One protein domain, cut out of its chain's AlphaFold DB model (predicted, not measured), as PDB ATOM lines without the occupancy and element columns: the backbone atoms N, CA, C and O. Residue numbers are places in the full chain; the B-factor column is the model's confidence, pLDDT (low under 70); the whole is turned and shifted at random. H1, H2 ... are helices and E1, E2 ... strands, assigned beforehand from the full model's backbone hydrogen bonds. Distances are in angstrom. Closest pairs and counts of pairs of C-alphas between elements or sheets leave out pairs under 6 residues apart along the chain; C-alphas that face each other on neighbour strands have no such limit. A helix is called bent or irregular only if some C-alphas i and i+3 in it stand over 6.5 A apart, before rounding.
ATOM      1  N   LYS A 287      -6.670  25.680  56.509       93.62
ATOM      2  CA  LYS A 287      -5.790  25.856  55.338       93.62
ATOM      3  C   LYS A 287      -5.065  24.575  54.947       93.62
ATOM      4  O   LYS A 287      -5.028  24.232  53.769       93.62
ATOM      5  N   GLU A 288      -4.518  23.853  55.923       93.06
ATOM      6  CA  GLU A 288      -3.833  22.583  55.665       93.06
ATOM      7  C   GLU A 288      -4.795  21.541  55.067       93.06
ATOM      8  O   GLU A 288      -4.476  20.861  54.093       93.06
ATOM      9  N   THR A 289      -6.012  21.479  55.610       93.94
ATOM     10  CA  THR A 289      -7.089  20.597  55.138       93.94
ATOM     11  C   THR A 289      -7.544  20.963  53.723       93.94
ATOM     12  O   THR A 289      -7.712  20.088  52.868       93.94
ATOM     13  N   ARG A 290      -7.712  22.262  53.453       94.38
ATOM     14  CA  ARG A 290      -8.039  22.799  52.130       94.38
ATOM     15  C   ARG A 290      -6.984  22.388  51.104       94.38
ATOM     16  O   ARG A 290      -7.332  21.819  50.075       94.38
ATOM     17  N   TRP A 291      -5.700  22.609  51.400       91.62
ATOM     18  CA  TRP A 291      -4.602  22.222  50.510       91.62
ATOM     19  C   TRP A 291      -4.570  20.721  50.249       91.62
ATOM     20  O   TRP A 291      -4.495  20.309  49.092       91.62
ATOM     21  N   PHE A 292      -4.693  19.906  51.298       92.19
ATOM     22  CA  PHE A 292      -4.765  18.456  51.154       92.19
ATOM     23  C   PHE A 292      -5.890  18.045  50.198       92.19
ATOM     24  O   PHE A 292      -5.640  17.338  49.222       92.19
ATOM     25  N   THR A 293      -7.101  18.557  50.423       91.88
ATOM     26  CA  THR A 293      -8.269  18.287  49.573       91.88
ATOM     27  C   THR A 293      -7.997  18.693  48.129       91.88
ATOM     28  O   THR A 293      -8.158  17.881  47.215       91.88
ATOM     29  N   PHE A 294      -7.523  19.923  47.915       88.19
ATOM     30  CA  PHE A 294      -7.281  20.464  46.583       88.19
ATOM     31  C   PHE A 294      -6.254  19.639  45.796       88.19
ATOM     32  O   PHE A 294      -6.433  19.418  44.603       88.19
ATOM     33  N   THR A 295      -5.227  19.089  46.456       85.00
ATOM     34  CA  THR A 295      -4.232  18.223  45.792       85.00
ATOM     35  C   THR A 295      -4.779  16.866  45.336       85.00
ATOM     36  O   THR A 295      -4.148  16.197  44.519       85.00
ATOM     37  N   ARG A 296      -5.941  16.433  45.844       86.19
ATOM     38  CA  ARG A 296      -6.577  15.155  45.479       86.19
ATOM     39  C   ARG A 296      -7.649  15.314  44.406       86.19
ATOM     40  O   ARG A 296      -7.882  14.372  43.651       86.19
ATOM     41  N   LEU A 297      -8.244  16.502  44.277       87.31
ATOM     42  CA  LEU A 297      -9.262  16.786  43.260       87.31
ATOM     43  C   LEU A 297      -8.841  16.423  41.821       87.31
ATOM     44  O   LEU A 297      -9.680  15.846  41.134       87.31
ATOM     45  N   PRO A 298      -7.590  16.645  41.358       85.81
ATOM     46  CA  PRO A 298      -7.170  16.231  40.017       85.81
ATOM     47  C   PRO A 298      -7.402  14.739  39.741       85.81
ATOM     48  O   PRO A 298      -7.893  14.362  38.682       85.81
ATOM     49  N   LEU A 299      -7.117  13.884  40.726       82.19
ATOM     50  CA  LEU A 299      -7.276  12.431  40.614       82.19
ATOM     51  C   LEU A 299      -8.744  11.995  40.679       82.19
ATOM     52  O   LEU A 299      -9.112  10.971  40.109       82.19
ATOM     53  N   LEU A 300      -9.573  12.769  41.380       85.69
ATOM     54  CA  LEU A 300     -10.975  12.448  41.638       85.69
ATOM     55  C   LEU A 300     -11.924  12.993  40.560       85.69
ATOM     56  O   LEU A 300     -12.976  12.411  40.315       85.69
ATOM     57  N   VAL A 301     -11.577  14.103  39.909       86.50
ATOM     58  CA  VAL A 301     -12.476  14.839  39.000       86.50
ATOM     59  C   VAL A 301     -12.193  14.550  37.521       86.50
ATOM     60  O   VAL A 301     -13.062  14.768  36.673       86.50
ATOM     61  N   TYR A 302     -11.021  13.999  37.196       85.38
ATOM     62  CA  TYR A 302     -10.657  13.643  35.826       85.38
ATOM     63  C   TYR A 302     -10.533  12.131  35.626       85.38
ATOM     64  O   TYR A 302     -10.173  11.359  36.514       85.38
ATOM     65  N   GLU A 303     -10.872  11.685  34.426       84.19
ATOM     66  CA  GLU A 303     -10.616  10.344  33.926       84.19
ATOM     67  C   GLU A 303      -9.330  10.353  33.107       84.19
ATOM     68  O   GLU A 303      -9.143  11.192  32.227       84.19
ATOM     69  N   TYR A 304      -8.459   9.391  33.394       81.88
ATOM     70  CA  TYR A 304      -7.181   9.232  32.719       81.88
ATOM     71  C   TYR A 304      -7.187   7.925  31.940       81.88
ATOM     72  O   TYR A 304      -7.567   6.876  32.467       81.88
ATOM     73  N   ARG A 305      -6.769   7.987  30.679       81.38
ATOM     74  CA  ARG A 305      -6.654   6.833  29.781       81.38
ATOM     75  C   ARG A 305      -5.263   6.793  29.178       81.38
ATOM     76  O   ARG A 305      -4.646   7.835  28.972       81.38
ATOM     77  N   MET A 306      -4.783   5.603  28.853       75.06
ATOM     78  CA  MET A 306      -3.558   5.463  28.069       75.06
ATOM     79  C   MET A 306      -3.856   5.821  26.612       75.06
ATOM     80  O   MET A 306      -4.837   5.354  26.048       75.06
ATOM     81  N   ALA A 307      -3.005   6.606  25.953       66.06
ATOM     82  CA  ALA A 307      -3.258   7.010  24.565       66.06
ATOM     83  C   ALA A 307      -3.297   5.833  23.568       66.06
ATOM     84  O   ALA A 307      -3.861   5.963  22.487       66.06
ATOM     85  N   LEU A 308      -2.682   4.697  23.921       65.50
ATOM     86  CA  LEU A 308      -2.614   3.487  23.092       65.50
ATOM     87  C   LEU A 308      -3.695   2.451  23.435       65.50
ATOM     88  O   LEU A 308      -3.959   1.559  22.632       65.50
ATOM     89  N   SER A 309      -4.313   2.553  24.611       64.25
ATOM     90  CA  SER A 309      -5.410   1.690  25.031       64.25
ATOM     91  C   SER A 309      -6.458   2.561  25.707       64.25
ATOM     92  O   SER A 309      -6.237   3.061  26.806       64.25
ATOM     93  N   ASP A 310      -7.627   2.711  25.083       65.56
ATOM     94  CA  ASP A 310      -8.779   3.469  25.614       65.56
ATOM     95  C   ASP A 310      -9.319   2.945  26.970       65.56
ATOM     96  O   ASP A 310     -10.367   3.368  27.454       65.56
ATOM     97  N   THR A 311      -8.597   2.025  27.609       76.81
ATOM     98  CA  THR A 311      -8.792   1.539  28.968       76.81
ATOM     99  C   THR A 311      -8.639   2.664  29.988       76.81
ATOM    100  O   THR A 311      -7.594   3.320  30.065       76.81
ATOM    101  N   LEU A 312      -9.675   2.839  30.808       77.38
ATOM    102  CA  LEU A 312      -9.673   3.740  31.953       77.38
ATOM    103  C   LEU A 312      -8.668   3.262  33.008       77.38
ATOM    104  O   LEU A 312      -8.674   2.094  33.397       77.38
ATOM    105  N   LEU A 313      -7.826   4.175  33.481       76.44
ATOM    106  CA  LEU A 313      -6.878   3.906  34.552       76.44
ATOM    107  C   LEU A 313      -7.543   4.101  35.917       76.44
ATOM    108  O   LEU A 313      -8.258   5.078  36.150       76.44
ATOM    109  N   THR A 314      -7.259   3.192  36.846       75.19
ATOM    110  CA  THR A 314      -7.593   3.377  38.266       75.19
ATOM    111  C   THR A 314      -6.727   4.478  38.883       75.19
ATOM    112  O   THR A 314      -5.617   4.744  38.422       75.19
ATOM    113  N   MET A 315      -7.183   5.096  39.976       73.62
ATOM    114  CA  MET A 315      -6.417   6.149  40.664       73.62
ATOM    115  C   MET A 315      -5.036   5.677  41.138       73.62
ATOM    116  O   MET A 315      -4.057   6.417  41.034       73.62
ATOM    117  N   GLN A 316      -4.930   4.427  41.600       73.44
ATOM    118  CA  GLN A 316      -3.647   3.820  41.960       73.44
ATOM    119  C   GLN A 316      -2.740   3.646  40.737       73.44
ATOM    120  O   GLN A 316      -1.554   3.946  40.815       73.44
ATOM    121  N   GLN A 317      -3.283   3.228  39.588       76.00
ATOM    122  CA  GLN A 317      -2.505   3.125  38.350       76.00
ATOM    123  C   GLN A 317      -2.027   4.489  37.857       76.00
ATOM    124  O   GLN A 317      -0.865   4.595  37.489       76.00
ATOM    125  N   VAL A 318      -2.862   5.533  37.901       74.75
ATOM    126  CA  VAL A 318      -2.436   6.903  37.558       74.75
ATOM    127  C   VAL A 318      -1.285   7.330  38.467       74.75
ATOM    128  O   VAL A 318      -0.241   7.752  37.984       74.75
ATOM    129  N   THR A 319      -1.422   7.109  39.774       71.94
ATOM    130  CA  THR A 319      -0.387   7.443  40.765       71.94
ATOM    131  C   THR A 319       0.905   6.642  40.555       71.94
ATOM    132  O   THR A 319       2.005   7.180  40.674       71.94
ATOM    133  N   ASN A 320       0.807   5.367  40.182       70.12
ATOM    134  CA  ASN A 320       1.969   4.510  39.945       70.12
ATOM    135  C   ASN A 320       2.663   4.822  38.614       70.12
ATOM    136  O   ASN A 320       3.883   4.942  38.597       70.12
ATOM    137  N   ILE A 321       1.910   5.052  37.531       68.69
ATOM    138  CA  ILE A 321       2.446   5.488  36.227       68.69
ATOM    139  C   ILE A 321       3.230   6.792  36.386       68.69
ATOM    140  O   ILE A 321       4.275   6.970  35.768       68.69
ATOM    141  N   THR A 322       2.777   7.677  37.275       61.78
ATOM    142  CA  THR A 322       3.487   8.924  37.584       61.78
ATOM    143  C   THR A 322       4.741   8.737  38.442       61.78
ATOM    144  O   THR A 322       5.581   9.629  38.476       61.78
ATOM    145  N   ARG A 323       4.898   7.588  39.118       61.22
ATOM    146  CA  ARG A 323       6.089   7.237  39.913       61.22
ATOM    147  C   ARG A 323       7.122   6.425  39.124       61.22
ATOM    148  O   ARG A 323       8.304   6.529  39.420       61.22
ATOM    149  N   THR A 324       6.698   5.629  38.142       58.94
ATOM    150  CA  THR A 324       7.557   4.706  37.369       58.94
ATOM    151  C   THR A 324       7.693   5.105  35.895       58.94
ATOM    152  O   THR A 324       7.818   4.241  35.032       58.94
ATOM    153  N   ALA A 325       7.582   6.402  35.609       54.09
ATOM    154  CA  ALA A 325       7.431   7.001  34.286       54.09
ATOM    155  C   ALA A 325       8.270   6.366  33.150       54.09
ATOM    156  O   ALA A 325       9.495   6.450  33.154       54.09
ATOM    157  N   ASP A 326       7.594   5.832  32.122       59.88
ATOM    158  CA  ASP A 326       8.172   5.623  30.784       59.88
ATOM    159  C   ASP A 326       7.831   6.854  29.917       59.88
ATOM    160  O   ASP A 326       6.638   7.152  29.763       59.88
ATOM    161  N   PRO A 327       8.820   7.550  29.321       56.28
ATOM    162  CA  PRO A 327       8.611   8.728  28.470       56.28
ATOM    163  C   PRO A 327       7.716   8.484  27.238       56.28
ATOM    164  O   PRO A 327       7.267   9.442  26.602       56.28
ATOM    165  N   LYS A 328       7.412   7.229  26.886       56.75
ATOM    166  CA  LYS A 328       6.449   6.878  25.823       56.75
ATOM    167  C   LYS A 328       4.989   6.882  26.286       56.75
ATOM    168  O   LYS A 328       4.083   6.811  25.451       56.75
ATOM    169  N   THR A 329       4.741   6.969  27.589       63.53
ATOM    170  CA  THR A 329       3.399   6.905  28.169       63.53
ATOM    171  C   THR A 329       2.684   8.244  28.008       63.53
ATOM    172  O   THR A 329       2.964   9.202  28.720       63.53
ATOM    173  N   ARG A 330       1.734   8.322  27.069       67.06
ATOM    174  CA  ARG A 330       0.836   9.477  26.925       67.06
ATOM    175  C   ARG A 330      -0.486   9.207  27.634       67.06
ATOM    176  O   ARG A 330      -1.097   8.163  27.406       67.06
ATOM    177  N   LEU A 331      -0.927  10.161  28.453       72.75
ATOM    178  CA  LEU A 331      -2.231  10.131  29.110       72.75
ATOM    179  C   LEU A 331      -3.220  11.018  28.353       72.75
ATOM    180  O   LEU A 331      -2.966  12.201  28.144       72.75
ATOM    181  N   ASN A 332      -4.360  10.447  27.985       76.62
ATOM    182  CA  ASN A 332      -5.526  11.199  27.548       76.62
ATOM    183  C   ASN A 332      -6.368  11.540  28.780       76.62
ATOM    184  O   ASN A 332      -6.691  10.653  29.573       76.62
ATOM    185  N   VAL A 333      -6.720  12.816  28.924       80.62
ATOM    186  CA  VAL A 333      -7.504  13.327  30.053       80.62
ATOM    187  C   VAL A 333      -8.898  13.705  29.575       80.62
ATOM    188  O   VAL A 333      -9.050  14.458  28.612       80.62
ATOM    189  N   SER A 334      -9.919  13.225  30.272       80.38
ATOM    190  CA  SER A 334     -11.303  13.658  30.089       80.38
ATOM    191  C   SER A 334     -11.940  14.038  31.422       80.38
ATOM    192  O   SER A 334     -11.529  13.579  32.484       80.38
ATOM    193  N   GLN A 335     -12.955  14.896  31.378       80.31
ATOM    194  CA  GLN A 335     -13.808  15.171  32.534       80.31
ATOM    195  C   GLN A 335     -14.485  13.879  33.011       80.31
ATOM    196  O   GLN A 335     -14.951  13.100  32.178       80.31
ATOM    197  N   ALA A 336     -14.538  13.650  34.327       77.69
ATOM    198  CA  ALA A 336     -15.246  12.497  34.865       77.69
ATOM    199  C   ALA A 336     -16.755  12.637  34.654       77.69
ATOM    200  O   ALA A 336     -17.341  13.690  34.911       77.69
ATOM    201  N   LEU A 337     -17.394  11.544  34.239       69.94
ATOM    202  CA  LEU A 337     -18.853  11.500  34.106       69.94
ATOM    203  C   LEU A 337     -19.562  11.180  35.432       69.94
ATOM    204  O   LEU A 337     -20.787  11.161  35.487       69.94
ATOM    205  N   PHE A 338     -18.798  10.903  36.496       76.44
ATOM    206  CA  PHE A 338     -19.290  10.512  37.825       76.44
ATOM    207  C   PHE A 338     -20.302   9.346  37.808       76.44
ATOM    208  O   PHE A 338     -21.112   9.201  38.719       76.44
ATOM    209  N   HIS A 339     -20.252   8.501  36.776       66.19
ATOM    210  CA  HIS A 339     -21.024   7.256  36.686       66.19
ATOM    211  C   HIS A 339     -20.354   6.083  37.416       66.19
ATOM    212  O   HIS A 339     -20.981   5.051  37.617       66.19
ATOM    213  N   ASP A 340     -19.083   6.235  37.784       74.00
ATOM    214  CA  ASP A 340     -18.329   5.262  38.568       74.00
ATOM    215  C   ASP A 340     -18.671   5.409  40.059       74.00
ATOM    216  O   ASP A 340     -18.249   6.371  40.713       74.00
ATOM    217  N   ASP A 341     -19.424   4.441  40.585       74.62
ATOM    218  CA  ASP A 341     -19.871   4.405  41.980       74.62
ATOM    219  C   ASP A 341     -18.696   4.444  42.971       74.62
ATOM    220  O   ASP A 341     -18.808   5.063  44.028       74.62
ATOM    221  N   ILE A 342     -17.546   3.837  42.644       80.69
ATOM    222  CA  ILE A 342     -16.384   3.800  43.548       80.69
ATOM    223  C   ILE A 342     -15.828   5.211  43.719       80.69
ATOM    224  O   ILE A 342     -15.675   5.706  44.836       80.69
ATOM    225  N   ARG A 343     -15.569   5.892  42.603       81.31
ATOM    226  CA  ARG A 343     -15.042   7.259  42.604       81.31
ATOM    227  C   ARG A 343     -16.013   8.240  43.251       81.31
ATOM    228  O   ARG A 343     -15.592   9.068  44.056       81.31
ATOM    229  N   ALA A 344     -17.304   8.132  42.932       82.00
ATOM    230  CA  ALA A 344     -18.336   8.957  43.548       82.00
ATOM    231  C   ALA A 344     -18.367   8.759  45.074       82.00
ATOM    232  O   ALA A 344     -18.365   9.743  45.811       82.00
ATOM    233  N   ASN A 345     -18.309   7.512  45.558       84.88
ATOM    234  CA  ASN A 345     -18.293   7.201  46.991       84.88
ATOM    235  C   ASN A 345     -17.075   7.792  47.715       84.88
ATOM    236  O   ASN A 345     -17.215   8.301  48.830       84.88
ATOM    237  N   ILE A 346     -15.899   7.772  47.084       88.44
ATOM    238  CA  ILE A 346     -14.675   8.365  47.647       88.44
ATOM    239  C   ILE A 346     -14.836   9.884  47.783       88.44
ATOM    240  O   ILE A 346     -14.580  10.443  48.851       88.44
ATOM    241  N   ILE A 347     -15.348  10.560  46.747       88.25
ATOM    242  CA  ILE A 347     -15.595  12.009  46.807       88.25
ATOM    243  C   ILE A 347     -16.659  12.339  47.861       88.25
ATOM    244  O   ILE A 347     -16.491  13.287  48.625       88.25
ATOM    245  N   TYR A 348     -17.732  11.554  47.960       88.25
ATOM    246  CA  TYR A 348     -18.766  11.765  48.974       88.25
ATOM    247  C   TYR A 348     -18.256  11.577  50.400       88.25
ATOM    248  O   TYR A 348     -18.624  12.359  51.283       88.25
ATOM    249  N   SER A 349     -17.396  10.583  50.623       90.88
ATOM    250  CA  SER A 349     -16.758  10.338  51.921       90.88
ATOM    251  C   SER A 349     -15.859  11.509  52.310       90.88
ATOM    252  O   SER A 349     -15.976  12.029  53.423       90.88
ATOM    253  N   LEU A 350     -15.060  12.007  51.360       92.31
ATOM    254  CA  LEU A 350     -14.243  13.208  51.532       92.31
ATOM    255  C   LEU A 350     -15.098  14.432  51.872       92.31
ATOM    256  O   LEU A 350     -14.886  15.069  52.902       92.31
ATOM    257  N   LEU A 351     -16.103  14.739  51.046       91.12
ATOM    258  CA  LEU A 351     -16.988  15.881  51.258       91.12
ATOM    259  C   LEU A 351     -17.684  15.786  52.615       91.12
ATOM    260  O   LEU A 351     -17.786  16.779  53.332       91.12
ATOM    261  N   ARG A 352     -18.185  14.604  52.999       92.31
ATOM    262  CA  ARG A 352     -18.819  14.384  54.306       92.31
ATOM    263  C   ARG A 352     -17.856  14.721  55.441       92.31
ATOM    264  O   ARG A 352     -18.204  15.553  56.269       92.31
ATOM    265  N   ALA A 353     -16.644  14.170  55.416       94.69
ATOM    266  CA  ALA A 353     -15.639  14.464  56.430       94.69
ATOM    267  C   ALA A 353     -15.277  15.959  56.477       94.69
ATOM    268  O   ALA A 353     -15.128  16.516  57.563       94.69
ATOM    269  N   MET A 354     -15.211  16.638  55.326       95.12
ATOM    270  CA  MET A 354     -14.979  18.087  55.268       95.12
ATOM    271  C   MET A 354     -16.103  18.893  55.924       95.12
ATOM    272  O   MET A 354     -15.820  19.841  56.652       95.12
ATOM    273  N   THR A 355     -17.369  18.536  55.701       93.69
ATOM    274  CA  THR A 355     -18.498  19.217  56.359       93.69
ATOM    275  C   THR A 355     -18.565  18.907  57.847       93.69
ATOM    276  O   THR A 355     -18.827  19.817  58.628       93.69
ATOM    277  N   ASP A 356     -18.252  17.680  58.261       93.31
ATOM    278  CA  ASP A 356     -18.168  17.325  59.681       93.31
ATOM    279  C   ASP A 356     -17.034  18.099  60.383       93.31
ATOM    280  O   ASP A 356     -17.201  18.574  61.509       93.31
ATOM    281  N   LEU A 357     -15.888  18.280  59.712       95.00
ATOM    282  CA  LEU A 357     -14.807  19.149  60.183       95.00
ATOM    283  C   LEU A 357     -15.254  20.615  60.245       95.00
ATOM    284  O   LEU A 357     -15.015  21.278  61.251       95.00
ATOM    285  N   ALA A 358     -15.911  21.123  59.203       93.81
ATOM    286  CA  ALA A 358     -16.418  22.491  59.165       93.81
ATOM    287  C   ALA A 358     -17.425  22.754  60.298       93.81
ATOM    288  O   ALA A 358     -17.383  23.814  60.918       93.81
ATOM    289  N   ALA A 359     -18.283  21.783  60.624       91.06
ATOM    290  CA  ALA A 359     -19.177  21.856  61.775       91.06
ATOM    291  C   ALA A 359     -18.396  21.927  63.100       91.06
ATOM    292  O   ALA A 359     -18.652  22.823  63.897       91.06
ATOM    293  N   ALA A 360     -17.391  21.066  63.298       91.31
ATOM    294  CA  ALA A 360     -16.551  21.090  64.499       91.31
ATOM    295  C   ALA A 360     -15.727  22.387  64.638       91.31
ATOM    296  O   ALA A 360     -15.511  22.874  65.744       91.31
ATOM    297  N   LEU A 361     -15.271  22.963  63.522       91.94
ATOM    298  CA  LEU A 361     -14.582  24.256  63.509       91.94
ATOM    299  C   LEU A 361     -15.529  25.407  63.858       91.94
ATOM    300  O   LEU A 361     -15.099  26.342  64.527       91.94
ATOM    301  N   ARG A 362     -16.805  25.328  63.460       88.69
ATOM    302  CA  ARG A 362     -17.824  26.351  63.743       88.69
ATOM    303  C   ARG A 362     -18.083  26.520  65.240       88.69
ATOM    304  O   ARG A 362     -18.375  27.626  65.681       88.69
ATOM    305  N   ASP A 363     -17.906  25.453  66.020       83.62
ATOM    306  CA  ASP A 363     -17.980  25.504  67.485       83.62
ATOM    307  C   ASP A 363     -16.834  26.324  68.118       83.62
ATOM    308  O   ASP A 363     -16.956  26.772  69.259       83.62
ATOM    309  N   LEU A 364     -15.717  26.510  67.401       83.50
ATOM    310  CA  LEU A 364     -14.572  27.323  67.828       83.50
ATOM    311  C   LEU A 364     -14.607  28.737  67.248       83.50
ATOM    312  O   LEU A 364     -14.364  29.702  67.972       83.50
ATOM    313  N   ASP A 365     -14.845  28.844  65.943       84.88
ATOM    314  CA  ASP A 365     -14.822  30.089  65.186       84.88
ATOM    315  C   ASP A 365     -15.706  29.987  63.933       84.88
ATOM    316  O   ASP A 365     -15.719  28.980  63.229       84.88
ATOM    317  N   ASN A 366     -16.409  31.069  63.600       84.56
ATOM    318  CA  ASN A 366     -17.319  31.093  62.455       84.56
ATOM    319  C   ASN A 366     -16.610  31.264  61.100       84.56
ATOM    320  O   ASN A 366     -17.237  31.022  60.071       84.56
ATOM    321  N   THR A 367     -15.339  31.682  61.066       87.88
ATOM    322  CA  THR A 367     -14.610  31.963  59.813       87.88
ATOM    323  C   THR A 367     -13.817  30.766  59.290       87.88
ATOM    324  O   THR A 367     -13.770  30.536  58.084       87.88
ATOM    325  N   ALA A 368     -13.239  29.956  60.180       87.50
ATOM    326  CA  ALA A 368     -12.469  28.766  59.822       87.50
ATOM    327  C   ALA A 368     -13.235  27.722  58.967       87.50
ATOM    328  O   ALA A 368     -12.616  27.146  58.071       87.50
ATOM    329  N   PRO A 369     -14.554  27.490  59.155       90.88
ATOM    330  CA  PRO A 369     -15.334  26.596  58.296       90.88
ATOM    331  C   PRO A 369     -15.318  26.997  56.815       90.88
ATOM    332  O   PRO A 369     -15.232  26.126  55.951       90.88
ATOM    333  N   TYR A 370     -15.364  28.301  56.515       93.19
ATOM    334  CA  TYR A 370     -15.341  28.801  55.135       93.19
ATOM    335  C   TYR A 370     -13.987  28.578  54.467       93.19
ATOM    336  O   TYR A 370     -13.927  28.301  53.271       93.19
ATOM    337  N   GLU A 371     -12.896  28.615  55.234       94.56
ATOM    338  CA  GLU A 371     -11.560  28.338  54.706       94.56
ATOM    339  C   GLU A 371     -11.442  26.895  54.187       94.56
ATOM    340  O   GLU A 371     -10.835  26.680  53.144       94.56
ATOM    341  N   VAL A 372     -12.086  25.914  54.834       93.75
ATOM    342  CA  VAL A 372     -12.098  24.510  54.365       93.75
ATOM    343  C   VAL A 372     -12.707  24.385  52.961       93.75
ATOM    344  O   VAL A 372     -12.256  23.568  52.160       93.75
ATOM    345  N   PHE A 373     -13.704  25.216  52.646       94.44
ATOM    346  CA  PHE A 373     -14.432  25.205  51.374       94.44
ATOM    347  C   PHE A 373     -14.036  26.347  50.430       94.44
ATOM    348  O   PHE A 373     -14.672  26.530  49.393       94.44
ATOM    349  N   ALA A 374     -12.976  27.100  50.729       94.12
ATOM    350  CA  ALA A 374     -12.653  28.326  50.005       94.12
ATOM    351  C   ALA A 374     -12.362  28.110  48.508       94.12
ATOM    352  O   ALA A 374     -12.685  28.983  47.705       94.12
ATOM    353  N   ASP A 375     -11.791  26.965  48.112       93.00
ATOM    354  CA  ASP A 375     -11.589  26.637  46.690       93.00
ATOM    355  C   ASP A 375     -12.913  26.358  45.967       93.00
ATOM    356  O   ASP A 375     -13.079  26.751  44.812       93.00
ATOM    357  N   PHE A 376     -13.883  25.742  46.651       92.50
ATOM    358  CA  PHE A 376     -15.235  25.555  46.121       92.50
ATOM    359  C   PHE A 376     -15.969  26.895  46.044       92.50
ATOM    360  O   PHE A 376     -16.542  27.220  45.015       92.50
ATOM    361  N   ASP A 377     -15.906  27.724  47.083       91.94
ATOM    362  CA  ASP A 377     -16.596  29.018  47.091       91.94
ATOM    363  C   ASP A 377     -16.061  29.983  46.014       91.94
ATOM    364  O   ASP A 377     -16.836  30.668  45.345       91.94
ATOM    365  N   LYS A 378     -14.743  29.971  45.773       91.94
ATOM    366  CA  LYS A 378     -14.086  30.759  44.714       91.94
ATOM    367  C   LYS A 378     -14.160  30.113  43.330       91.94
ATOM    368  O   LYS A 378     -13.693  30.717  42.366       91.94
ATOM    369  N   ASN A 379     -14.719  28.908  43.236       92.38
ATOM    370  CA  ASN A 379     -14.714  28.063  42.046       92.38
ATOM    371  C   ASN A 379     -13.317  27.945  41.403       92.38
ATOM    372  O   ASN A 379     -13.149  28.121  40.198       92.38
ATOM    373  N   THR A 380     -12.292  27.698  42.222       91.06
ATOM    374  CA  THR A 380     -10.901  27.606  41.772       91.06
ATOM    375  C   THR A 380     -10.734  26.468  40.766       91.06
ATOM    376  O   THR A 380     -11.221  25.359  40.987       91.06
ATOM    377  N   THR A 381     -10.035  26.739  39.662       90.12
ATOM    378  CA  THR A 381      -9.767  25.757  38.606       90.12
ATOM    379  C   THR A 381      -8.958  24.583  39.145       90.12
ATOM    380  O   THR A 381      -7.854  24.770  39.658       90.12
ATOM    381  N   ILE A 382      -9.485  23.369  38.996       88.62
ATOM    382  CA  ILE A 382      -8.797  22.129  39.348       88.62
ATOM    383  C   ILE A 382      -7.854  21.765  38.193       88.62
ATOM    384  O   ILE A 382      -8.343  21.472  37.094       88.62
ATOM    385  N   PRO A 383      -6.527  21.741  38.407       84.56
ATOM    386  CA  PRO A 383      -5.597  21.321  37.367       84.56
ATOM    387  C   PRO A 383      -5.784  19.840  37.045       84.56
ATOM    388  O   PRO A 383      -6.094  19.041  37.928       84.56
ATOM    389  N   CYS A 384      -5.557  19.454  35.795       82.25
ATOM    390  CA  CYS A 384      -5.382  18.049  35.456       82.25
ATOM    391  C   CYS A 384      -3.901  17.656  35.525       82.25
ATOM    392  O   CYS A 384      -3.011  18.491  35.709       82.25
ATOM    393  N   LEU A 385      -3.651  16.353  35.418       77.44
ATOM    394  CA  LEU A 385      -2.302  15.803  35.459       77.44
ATOM    395  C   LEU A 385      -1.838  15.566  34.030       77.44
ATOM    396  O   LEU A 385      -2.510  14.870  33.271       77.44
ATOM    397  N   GLU A 386      -0.689  16.129  33.684       74.50
ATOM    398  CA  GLU A 386      -0.028  15.922  32.404       74.50
ATOM    399  C   GLU A 386       1.365  15.335  32.643       74.50
ATOM    400  O   GLU A 386       2.073  15.730  33.569       74.50
ATOM    401  N   LEU A 387       1.771  14.382  31.807       70.44
ATOM    402  CA  LEU A 387       3.152  13.907  31.770       70.44
ATOM    403  C   LEU A 387       3.937  14.803  30.814       70.44
ATOM    404  O   LEU A 387       3.732  14.746  29.601       70.44
ATOM    405  N   LYS A 388       4.838  15.627  31.356       65.25
ATOM    406  CA  LYS A 388       5.817  16.369  30.557       65.25
ATOM    407  C   LYS A 388       7.132  15.606  30.539       65.25
ATOM    408  O   LYS A 388       7.696  15.308  31.587       65.25
ATOM    409  N   ASN A 389       7.645  15.338  29.343       62.53
ATOM    410  CA  ASN A 389       8.985  14.784  29.186       62.53
ATOM    411  C   ASN A 389      10.004  15.906  29.348       62.53
ATOM    412  O   ASN A 389       9.972  16.893  28.607       62.53
ATOM    413  N   ASN A 390      10.905  15.756  30.313       59.19
ATOM    414  CA  ASN A 390      12.032  16.659  30.439       59.19
ATOM    415  C   ASN A 390      13.111  16.223  29.440       59.19
ATOM    416  O   ASN A 390      13.790  15.219  29.653       59.19
ATOM    417  N   ALA A 391      13.230  16.960  28.331       56.16
ATOM    418  CA  ALA A 391      14.112  16.618  27.213       56.16
ATOM    419  C   ALA A 391      15.593  16.479  27.618       56.16
ATOM    420  O   ALA A 391      16.334  15.763  26.953       56.16
ATOM    421  N   ASP A 392      16.003  17.106  28.725       56.41
ATOM    422  CA  ASP A 392      17.386  17.084  29.210       56.41
ATOM    423  C   ASP A 392      17.720  15.860  30.085       56.41
ATOM    424  O   ASP A 392      18.895  15.580  30.322       56.41
ATOM    425  N   LYS A 393      16.711  15.138  30.599       58.28
ATOM    426  CA  LYS A 393      16.898  14.016  31.543       58.28
ATOM    427  C   LYS A 393      16.286  12.690  31.097       58.28
ATOM    428  O   LYS A 393      16.515  11.688  31.762       58.28
ATOM    429  N   ASP A 394      15.516  12.680  30.007       56.44
ATOM    430  CA  ASP A 394      14.752  11.506  29.544       56.44
ATOM    431  C   ASP A 394      13.819  10.921  30.634       56.44
ATOM    432  O   ASP A 394      13.435   9.753  30.622       56.44
ATOM    433  N   GLU A 395      13.423  11.771  31.585       57.50
ATOM    434  CA  GLU A 395      12.516  11.464  32.689       57.50
ATOM    435  C   GLU A 395      11.168  12.144  32.426       57.50
ATOM    436  O   GLU A 395      11.107  13.352  32.156       57.50
ATOM    437  N   ALA A 396      10.066  11.393  32.522       58.78
ATOM    438  CA  ALA A 396       8.740  12.000  32.502       58.78
ATOM    439  C   ALA A 396       8.412  12.546  33.899       58.78
ATOM    440  O   ALA A 396       8.511  11.838  34.900       58.78
ATOM    441  N   GLN A 397       8.020  13.815  33.964       61.88
ATOM    442  CA  GLN A 397       7.640  14.495  35.195       61.88
ATOM    443  C   GLN A 397       6.164  14.878  35.154       61.88
ATOM    444  O   GLN A 397       5.625  15.286  34.122       61.88
ATOM    445  N   LEU A 398       5.510  14.753  36.309       66.25
ATOM    446  CA  LEU A 398       4.146  15.217  36.506       66.25
ATOM    447  C   LEU A 398       4.118  16.748  36.442       66.25
ATOM    448  O   LEU A 398       4.737  17.422  37.265       66.25
ATOM    449  N   ALA A 399       3.363  17.292  35.500       68.19
ATOM    450  CA  ALA A 399       3.045  18.705  35.428       68.19
ATOM    451  C   ALA A 399       1.555  18.912  35.709       68.19
ATOM    452  O   ALA A 399       0.699  18.166  35.233       68.19
ATOM    453  N   LEU A 400       1.246  19.950  36.485       75.06
ATOM    454  CA  LEU A 400      -0.120  20.433  36.633       75.06
ATOM    455  C   LEU A 400      -0.472  21.252  35.393       75.06
ATOM    456  O   LEU A 400       0.209  22.233  35.087       75.06
ATOM    457  N   ASN A 401      -1.522  20.846  34.686       75.94
ATOM    458  CA  ASN A 401      -2.027  21.570  33.529       75.94
ATOM    459  C   ASN A 401      -3.344  22.272  33.891       75.94
ATOM    460  O   ASN A 401      -4.316  21.639  34.304       75.94
ATOM    461  N   TYR A 402      -3.343  23.598  33.755       77.88
ATOM    462  CA  TYR A 402      -4.477  24.481  34.044       77.88
ATOM    463  C   TYR A 402      -5.208  24.954  32.778       77.88
ATOM    464  O   TYR A 402      -6.271  25.556  32.883       77.88
ATOM    465  N   GLU A 403      -4.639  24.704  31.596       68.75
ATOM    466  CA  GLU A 403      -5.049  25.283  30.310       68.75
ATOM    467  C   GLU A 403      -5.896  24.330  29.461       68.75
ATOM    468  O   GLU A 403      -6.211  24.631  28.312       68.75
ATOM    469  N   LEU A 404      -6.290  23.172  29.997       69.62
ATOM    470  CA  LEU A 404      -7.231  22.296  29.308       69.62
ATOM    471  C   LEU A 404      -8.531  23.083  29.044       69.62
ATOM    472  O   LEU A 404      -9.159  23.541  29.998       69.62
ATOM    473  N   ASP A 405      -8.978  23.165  27.784       61.94
ATOM    474  CA  ASP A 405     -10.196  23.881  27.325       61.94
ATOM    475  C   ASP A 405     -11.495  23.504  28.081       61.94
ATOM    476  O   ASP A 405     -12.557  24.091  27.870       61.94
ATOM    477  N   ARG A 406     -11.437  22.494  28.959       64.31
ATOM    478  CA  ARG A 406     -12.526  21.996  29.809       64.31
ATOM    479  C   ARG A 406     -12.082  21.724  31.252       64.31
ATOM    480  O   ARG A 406     -12.568  20.778  31.872       64.31
ATOM    481  N   ALA A 407     -11.139  22.484  31.800       76.88
ATOM    482  CA  ALA A 407     -10.803  22.349  33.214       76.88
ATOM    483  C   ALA A 407     -12.038  22.652  34.088       76.88
ATOM    484  O   ALA A 407     -12.755  23.626  33.859       76.88
ATOM    485  N   TYR A 408     -12.313  21.797  35.072       81.50
ATOM    486  CA  TYR A 408     -13.388  22.032  36.028       81.50
ATOM    487  C   TYR A 408     -12.990  23.124  37.019       81.50
ATOM    488  O   TYR A 408     -11.912  23.067  37.613       81.50
ATOM    489  N   GLY A 409     -13.894  24.063  37.278       88.94
ATOM    490  CA  GLY A 409     -13.895  24.771  38.552       88.94
ATOM    491  C   GLY A 409     -14.316  23.822  39.682       88.94
ATOM    492  O   GLY A 409     -15.116  22.907  39.467       88.94
ATOM    493  N   ALA A 410     -13.776  24.003  40.890       89.31
ATOM    494  CA  ALA A 410     -14.073  23.122  42.021       89.31
ATOM    495  C   ALA A 410     -15.570  23.064  42.377       89.31
ATOM    496  O   ALA A 410     -16.088  21.987  42.682       89.31
ATOM    497  N   LEU A 411     -16.286  24.190  42.278       92.31
ATOM    498  CA  LEU A 411     -17.736  24.227  42.472       92.31
ATOM    499  C   LEU A 411     -18.468  23.518  41.338       92.31
ATOM    500  O   LEU A 411     -19.410  22.777  41.596       92.31
ATOM    501  N   ASP A 412     -18.033  23.719  40.095       90.38
ATOM    502  CA  ASP A 412     -18.655  23.085  38.933       90.38
ATOM    503  C   ASP A 412     -18.522  21.557  38.983       90.38
ATOM    504  O   ASP A 412     -19.480  20.845  38.675       90.38
ATOM    505  N   ALA A 413     -17.370  21.047  39.432       88.38
ATOM    506  CA  ALA A 413     -17.168  19.620  39.670       88.38
ATOM    507  C   ALA A 413     -18.123  19.086  40.748       88.38
ATOM    508  O   ALA A 413     -18.794  18.077  40.525       88.38
ATOM    509  N   LEU A 414     -18.233  19.789  41.883       90.06
ATOM    510  CA  LEU A 414     -19.163  19.437  42.961       90.06
ATOM    511  C   LEU A 414     -20.618  19.436  42.471       90.06
ATOM    512  O   LEU A 414     -21.352  18.487  42.726       90.06
ATOM    513  N   ILE A 415     -21.031  20.470  41.737       91.06
ATOM    514  CA  ILE A 415     -22.380  20.588  41.173       91.06
ATOM    515  C   ILE A 415     -22.663  19.445  40.195       91.06
ATOM    516  O   ILE A 415     -23.749  18.870  40.232       91.06
ATOM    517  N   SER A 416     -21.706  19.105  39.329       88.31
ATOM    518  CA  SER A 416     -21.844  18.011  38.362       88.31
ATOM    519  C   SER A 416     -22.013  16.654  39.055       88.31
ATOM    520  O   SER A 416     -22.926  15.894  38.714       88.31
TER     521      SER A 416
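This is residues 287 to 416 of the 820 residues of the protein "CBS domain-containing protein, putative" of Babesia ovata (UniProt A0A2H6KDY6). A small three-stranded sheet, E2 E1 E3, and the hairpin E4 and E5 make one end of an elongated model, with H2 over one face of the sheet. H1 runs through the middle straight into E1, and toward the other end the long H3 runs beside it, with H4 packed on both; H5 and H6 form a small pair on another side of H1. The printed part has 130 residues, with six named helices and five named strands in the order H1 E1 E2 H2 E3 H3 H4 H5 E4 E5 H6; both sheets are antiparallel and the class is mixed, helices and strands. It is only just compact, close to loose, with a radius of gyration of the C-alphas of 16.4 A, and spans 52 by 34 by 26 A, only just elongated.

The sheet holds E1, residues 302 to 306, 13.3 A long, E2, 309 to 312, and E3, 331 to 335, 13.1 A. E4, residues 384 to 390, measures 18.2 A and E5, 395 to 401, 17.7 A. H1, residues 287 to 301, begins with C-alpha 287 at (-5.790, 25.856, 55.338) and measures 20.8 A; it is only just irregular, with C-alphas 295 and 298 6.8 A apart. H3, residues 341 to 362, measures 31.0 A and begins at (-19.871, 4.405, 41.980). H2 is residues 315 to 321, H4 368 to 372, H5 374 to 377, and H6 410 to 416, ending at (-21.844, 18.011, 38.362).

E1 is the inner strand, antiparallel to E3, with N 303 and O 334 2.8 A apart, and to E2 in a hairpin, with N 309 and O 306 at 3.2 A. H2 is on this sheet, over E1, at a height of 10.1 A. E2, H2 and E3 form a split strand-helix-strand unit, two strands running the same way with a helix between them in the chain and E1 between them in the sheet; its crossover is right-handed. In the hairpin E4 and E5, N 386 and O 399 are 2.9 A apart. The closest C-alphas of E3 and E4, Leu 331 and Glu 386, are 7.0 A apart. H1, the hub, touches H4, closest at the C-alphas of Arg 290 and Val 372, 4.9 A. H1 and H3 are close but not clearly touching, with the C-alphas of Leu 300 and Arg 343 closest at 6.7 A; they run opposite ways at a shallow tilt of 15 degrees. H3 touches H4 at Ala 358 and Pro 369, C-alphas 4.3 A apart, and H5 touches H6 at Phe 376 and Leu 411, 4.6 A between C-alphas. H2, H3 and H6 have every O i to N i+4 pair within hydrogen-bond range, H1 has 8 of 11, H4 0 of 1 but 2 of 2 O i to N i+3 pairs, and H5 is too short for an O i to N i+4 pair.

The two C-alphas farthest apart, of Asp 363 and Asp 392, are 52.8 A apart. The printed part has no cut and no long link. Its mean pLDDT is 79.8; 32 residues are under 70, among them residues 321 to 330 and 388 to 399.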